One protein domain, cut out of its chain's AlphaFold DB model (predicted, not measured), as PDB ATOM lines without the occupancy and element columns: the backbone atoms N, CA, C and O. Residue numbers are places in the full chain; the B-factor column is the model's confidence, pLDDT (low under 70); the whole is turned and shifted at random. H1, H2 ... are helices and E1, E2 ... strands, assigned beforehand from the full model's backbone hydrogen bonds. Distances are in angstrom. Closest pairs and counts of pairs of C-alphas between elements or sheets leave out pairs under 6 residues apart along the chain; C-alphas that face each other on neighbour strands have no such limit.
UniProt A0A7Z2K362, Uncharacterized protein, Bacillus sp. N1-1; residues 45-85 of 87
ATOM      1  N   PHE A  45     -47.731 -26.361 -20.061       56.59
ATOM      2  CA  PHE A  45     -48.795 -26.774 -20.974       56.59
ATOM      3  C   PHE A  45     -49.908 -27.418 -20.154       56.59
ATOM      4  O   PHE A  45     -49.652 -28.371 -19.421       56.59
ATOM      5  N   SER A  46     -51.126 -26.887 -20.254       49.28
ATOM      6  CA  SER A  46     -52.301 -27.445 -19.583       49.28
ATOM      7  C   SER A  46     -53.131 -28.219 -20.600       49.28
ATOM      8  O   SER A  46     -53.717 -27.614 -21.497       49.28
ATOM      9  N   ASN A  47     -53.168 -29.542 -20.467       54.16
ATOM     10  CA  ASN A  47     -54.171 -30.378 -21.122       54.16
ATOM     11  C   ASN A  47     -55.154 -30.815 -20.034       54.16
ATOM     12  O   ASN A  47     -54.882 -31.754 -19.296       54.16
ATOM     13  N   GLU A  48     -56.255 -30.072 -19.890       59.91
ATOM     14  CA  GLU A  48     -57.462 -30.486 -19.151       59.91
ATOM     15  C   GLU A  48     -57.245 -31.047 -17.723       59.91
ATOM     16  O   GLU A  48     -58.015 -31.879 -17.254       59.91
ATOM     17  N   GLY A  49     -56.228 -30.562 -17.002       64.31
ATOM     18  CA  GLY A  49     -55.962 -30.914 -15.599       64.31
ATOM     19  C   GLY A  49     -54.496 -31.222 -15.312       64.31
ATOM     20  O   GLY A  49     -54.007 -30.887 -14.232       64.31
ATOM     21  N   ASP A  50     -53.780 -31.750 -16.304       62.94
ATOM     22  CA  ASP A  50     -52.355 -32.037 -16.182       62.94
ATOM     23  C   ASP A  50     -51.524 -30.853 -16.672       62.94
ATOM     24  O   ASP A  50     -51.655 -30.383 -17.807       62.94
ATOM     25  N   VAL A  51     -50.650 -30.372 -15.788       70.31
ATOM     26  CA  VAL A  51     -49.696 -29.304 -16.080       70.31
ATOM     27  C   VAL A  51     -48.355 -29.940 -16.413       70.31
ATOM     28  O   VAL A  51     -47.616 -30.367 -15.524       70.31
ATOM     29  N   ILE A  52     -48.016 -29.986 -17.699       68.19
ATOM     30  CA  ILE A  52     -46.688 -30.408 -18.142       68.19
ATOM     31  C   ILE A  52     -45.747 -29.228 -17.948       68.19
ATOM     32  O   ILE A  52     -45.910 -28.180 -18.576       68.19
ATOM     33  N   ARG A  53     -44.756 -29.405 -17.072       74.38
ATOM     34  CA  ARG A  53     -43.713 -28.417 -16.810       74.38
ATOM     35  C   ARG A  53     -42.404 -28.863 -17.444       74.38
ATOM     36  O   ARG A  53     -41.890 -29.926 -17.114       74.38
ATOM     37  N   VAL A  54     -41.847 -28.024 -18.312       75.94
ATOM     38  CA  VAL A  54     -40.486 -28.222 -18.822       75.94
ATOM     39  C   VAL A  54     -39.487 -27.805 -17.737       75.94
ATOM     40  O   VAL A  54     -39.553 -26.681 -17.237       75.94
ATOM     41  N   VAL A  55     -38.589 -28.722 -17.373       81.62
ATOM     42  CA  VAL A  55     -37.437 -28.499 -16.483       81.62
ATOM     43  C   VAL A  55     -36.147 -28.668 -17.280       81.62
ATOM     44  O   VAL A  55     -36.122 -29.416 -18.261       81.62
ATOM     45  N   THR A  56     -35.080 -27.966 -16.898       85.75
ATOM     46  CA  THR A  56     -33.788 -28.110 -17.585       85.75
ATOM     47  C   THR A  56     -33.070 -29.396 -17.164       85.75
ATOM     48  O   THR A  56     -33.372 -29.996 -16.129       85.75
ATOM     49  N   ALA A  57     -32.087 -29.831 -17.959       87.19
ATOM     50  CA  ALA A  57     -31.282 -31.009 -17.632       87.19
ATOM     51  C   ALA A  57     -30.479 -30.811 -16.335       87.19
ATOM     52  O   ALA A  57     -30.297 -31.748 -15.560       87.19
ATOM     53  N   GLU A  58     -30.031 -29.585 -16.066       85.31
ATOM     54  CA  GLU A  58     -29.315 -29.224 -14.844       85.31
ATOM     55  C   GLU A  58     -30.232 -29.304 -13.618       85.31
ATOM     56  O   GLU A  58     -29.829 -29.838 -12.582       85.31
ATOM     57  N   GLU A  59     -31.473 -28.820 -13.740       86.25
ATOM     58  CA  GLU A  59     -32.492 -28.918 -12.690       86.25
ATOM     59  C   GLU A  59     -32.828 -30.379 -12.382       86.25
ATOM     60  O   GLU A  59     -32.835 -30.778 -11.215       86.25
ATOM     61  N   GLN A  60     -33.027 -31.195 -13.422       88.38
ATOM     62  CA  GLN A  60     -33.272 -32.627 -13.274       88.38
ATOM     63  C   GLN A  60     -32.085 -33.338 -12.607       88.38
ATOM     64  O   GLN A  60     -32.274 -34.077 -11.645       88.38
ATOM     65  N   ASN A  61     -30.853 -33.074 -13.049       90.69
ATOM     66  CA  ASN A  61     -29.649 -33.683 -12.478       90.69
ATOM     67  C   ASN A  61     -29.453 -33.309 -10.999       90.69
ATOM     68  O   ASN A  61     -29.063 -34.141 -10.180       90.69
ATOM     69  N   MET A  62     -29.755 -32.067 -10.620       87.88
ATOM     70  CA  MET A  62     -29.714 -31.634  -9.222       87.88
ATOM     71  C   MET A  62     -30.754 -32.370  -8.366       87.88
ATOM     72  O   MET A  62     -30.458 -32.772  -7.240       87.88
ATOM     73  N   ILE A  63     -31.955 -32.596  -8.902       89.38
ATOM     74  CA  ILE A  63     -32.979 -33.398  -8.229       89.38
ATOM     75  C   ILE A  63     -32.494 -34.839  -8.086       89.38
ATOM     76  O   ILE A  63     -32.481 -35.362  -6.973       89.38
ATOM     77  N   GLU A  64     -32.053 -35.478  -9.165       89.62
ATOM     78  CA  GLU A  64     -31.657 -36.890  -9.181       89.62
ATOM     79  C   GLU A  64     -30.456 -37.182  -8.282       89.62
ATOM     80  O   GLU A  64     -30.506 -38.135  -7.503       89.62
ATOM     81  N   SER A  65     -29.440 -36.316  -8.304       90.81
ATOM     82  CA  SER A  65     -28.248 -36.425  -7.453       90.81
ATOM     83  C   SER A  65     -28.518 -36.172  -5.966       90.81
ATOM     84  O   SER A  65     -27.718 -36.572  -5.119       90.81
ATOM     85  N   SER A  66     -29.640 -35.537  -5.616       88.44
ATOM     86  CA  SER A  66     -29.997 -35.311  -4.215       88.44
ATOM     87  C   SER A  66     -30.393 -36.614  -3.503       88.44
ATOM     88  O   SER A  66     -31.047 -37.489  -4.068       88.44
ATOM     89  N   ALA A  67     -30.060 -36.746  -2.218       91.25
ATOM     90  CA  ALA A  67     -30.456 -37.914  -1.422       91.25
ATOM     91  C   ALA A  67     -31.942 -37.896  -0.997       91.25
ATOM     92  O   ALA A  67     -32.428 -38.852  -0.396       91.25
ATOM     93  N   VAL A  68     -32.661 -36.805  -1.278       90.62
ATOM     94  CA  VAL A  68     -34.050 -36.618  -0.850       90.62
ATOM     95  C   VAL A  68     -35.026 -37.183  -1.881       90.62
ATOM     96  O   VAL A  68     -34.797 -37.113  -3.089       90.62
ATOM     97  N   SER A  69     -36.130 -37.749  -1.396       89.81
ATOM     98  CA  SER A  69     -37.204 -38.292  -2.234       89.81
ATOM     99  C   SER A  69     -38.168 -37.221  -2.737       89.81
ATOM    100  O   SER A  69     -38.855 -37.450  -3.721       89.81
ATOM    101  N   SER A  70     -38.234 -36.062  -2.087       91.75
ATOM    102  CA  SER A  70     -39.098 -34.950  -2.483       91.75
ATOM    103  C   SER A  70     -38.571 -33.633  -1.930       91.75
ATOM    104  O   SER A  70     -37.881 -33.622  -0.907       91.75
ATOM    105  N   GLY A  71     -38.927 -32.515  -2.555       89.25
ATOM    106  CA  GLY A  71     -38.489 -31.199  -2.104       89.25
ATOM    107  C   GLY A  71     -38.951 -30.066  -3.007       89.25
ATOM    108  O   GLY A  71     -39.730 -30.265  -3.935       89.25
ATOM    109  N   PHE A  72     -38.466 -28.860  -2.716       88.12
ATOM    110  CA  PHE A  72     -38.736 -27.674  -3.520       88.12
ATOM    111  C   PHE A  72     -37.440 -27.128  -4.108       88.12
ATOM    112  O   PHE A  72     -36.488 -26.849  -3.379       88.12
ATOM    113  N   LEU A  73     -37.420 -26.959  -5.425       86.56
ATOM    114  CA  LEU A  73     -36.308 -26.404  -6.173       86.56
ATOM    115  C   LEU A  73     -36.610 -24.952  -6.546       86.56
ATOM    116  O   LEU A  73     -37.490 -24.696  -7.365       86.56
ATOM    117  N   GLN A  74     -35.898 -23.996  -5.944       87.12
ATOM    118  CA  GLN A  74     -36.016 -22.587  -6.324       87.12
ATOM    119  C   GLN A  74     -35.321 -22.324  -7.662       87.12
ATOM    120  O   GLN A  74     -34.174 -22.710  -7.869       87.12
ATOM    121  N   GLN A  75     -36.015 -21.609  -8.537       82.19
ATOM    122  CA  GLN A  75     -35.504 -21.100  -9.801       82.19
ATOM    123  C   GLN A  75     -35.128 -19.622  -9.638       82.19
ATOM    124  O   GLN A  75     -35.764 -18.870  -8.896       82.19
ATOM    125  N   GLY A  76     -34.099 -19.173 -10.361       74.75
ATOM    126  CA  GLY A  76     -33.548 -17.815 -10.221       74.75
ATOM    127  C   GLY A  76     -34.510 -16.670 -10.574       74.75
ATOM    128  O   GLY A  76     -34.210 -15.514 -10.294       74.75
ATOM    129  N   ASN A  77     -35.668 -16.970 -11.164       78.44
ATOM    130  CA  ASN A  77     -36.724 -16.011 -11.496       78.44
ATOM    131  C   ASN A  77     -37.765 -15.825 -10.369       78.44
ATOM    132  O   ASN A  77     -38.829 -15.260 -10.616       78.44
ATOM    133  N   GLY A  78     -37.501 -16.334  -9.161       75.75
ATOM    134  CA  GLY A  78     -38.432 -16.270  -8.028       75.75
ATOM    135  C   GLY A  78     -39.566 -17.299  -8.085       75.75
ATOM    136  O   GLY A  78     -40.451 -17.283  -7.233       75.75
ATOM    137  N   THR A  79     -39.545 -18.201  -9.068       83.31
ATOM    138  CA  THR A  79     -40.439 -19.365  -9.138       83.31
ATOM    139  C   THR A  79     -39.753 -20.573  -8.492       83.31
ATOM    140  O   THR A  79     -38.561 -20.543  -8.199       83.31
ATOM    141  N   GLY A  80     -40.471 -21.673  -8.276       83.44
ATOM    142  CA  GLY A  80     -39.832 -22.951  -7.983       83.44
ATOM    143  C   GLY A  80     -40.689 -24.155  -8.344       83.44
ATOM    144  O   GLY A  80     -41.848 -24.009  -8.744       83.44
ATOM    145  N   VAL A  81     -40.080 -25.335  -8.289       84.25
ATOM    146  CA  VAL A  81     -40.660 -26.628  -8.665       84.25
ATOM    147  C   VAL A  81     -40.728 -27.499  -7.420       84.25
ATOM    148  O   VAL A  81     -39.701 -27.763  -6.802       84.25
ATOM    149  N   PHE A  82     -41.918 -27.969  -7.055       86.88
ATOM    150  CA  PHE A  82     -42.014 -29.102  -6.139       86.88
ATOM    151  C   PHE A  82     -41.748 -30.392  -6.917       86.88
ATOM    152  O   PHE A  82     -42.295 -30.564  -8.005       86.88
ATOM    153  N   PHE A  83     -40.926 -31.280  -6.366       87.88
ATOM    154  CA  PHE A  83     -40.626 -32.574  -6.968       87.88
ATOM    155  C   PHE A  83     -40.848 -33.714  -5.977       87.88
ATOM    156  O   PHE A  83     -40.618 -33.566  -4.776       87.88
ATOM    157  N   GLU A  84     -41.223 -34.871  -6.516       89.62
ATOM    158  CA  GLU A  84     -41.270 -36.164  -5.838       89.62
ATOM    159  C   GLU A  84     -40.668 -37.215  -6.778       89.62
ATOM    160  O   GLU A  84     -41.012 -37.283  -7.959       89.62
ATOM    161  N   LYS A  85     -39.724 -38.007  -6.273       87.94
ATOM    162  CA  LYS A  85     -39.067 -39.076  -7.022       87.94
ATOM    163  C   LYS A  85     -39.938 -40.320  -6.981       87.94
ATOM    164  O   LYS A  85     -40.238 -40.838  -5.907       87.94
TER     165      LYS A  85
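AT A GLANCE: This is residues 45 to 85 of the 87 residues of an uncharacterized protein of Bacillus sp. N1-1 (UniProt A0A7Z2K362). A hairpin of two strands, E3 and E4, has one short helix, H1, loosely over one of its faces, with few contacts between them. A second, smaller hairpin, E1 and E2, makes an arm at the far end of the length, and its residues 46 to 52 stick out free. The printed part has 41 residues, with E1, E2, H1, E3 and E4 in that order along the chain, and both two-stranded sheets are antiparallel. The class is mixed, helices and strands; the whole is only just loose, close to compact, with a radius of gyration of the C-alphas of 11.3 A and spans of 33 by 23 by 16 A.

HOW THE PARTS SIT: E1, residues 45 to 47, and E2, residues 50 to 53, form an antiparallel hairpin at 163 degrees; N 52 and O 45 are within hydrogen-bond range at 2.9 A. E3, residues 70 to 74, and E4, residues 80 to 84, form the other hairpin, antiparallel at 166 degrees, with N 73 and O 81 within range at 2.8 A. In H1, residues 57 to 65, every O i to N i+4 pair is within hydrogen-bond range. The closest C-alphas of H1 and E4 are those of Ile 63 and Phe 83, 7.8 A apart. Those of H1 and E3 are Glu 59 and Leu 73, at 8.0 A. E1 is apart from H1, E3 and E4, and E2 is apart from E3 and E4.

IN THESE COORDINATES: E1 begins at C-alpha 45 (-48.795, -26.774, -20.974) and is 6.5 A long; E2 is 9.4 A. H1 begins at C-alpha 57 (-31.282, -31.009, -17.632) and is 11.9 A long. E3 is 13.3 A long, and E4, 13.5 A, ends at C-alpha 84 (-41.270, -36.164, -5.838).

THE WHOLE: The C-alphas of Glu 48 and Ala 67, the two farthest apart, are 33.1 A from each other. The printed part has no cut, and its four links are tight. The mean pLDDT of the printed part is 80.9; residues 45 to 50 and residue 52 are under 70.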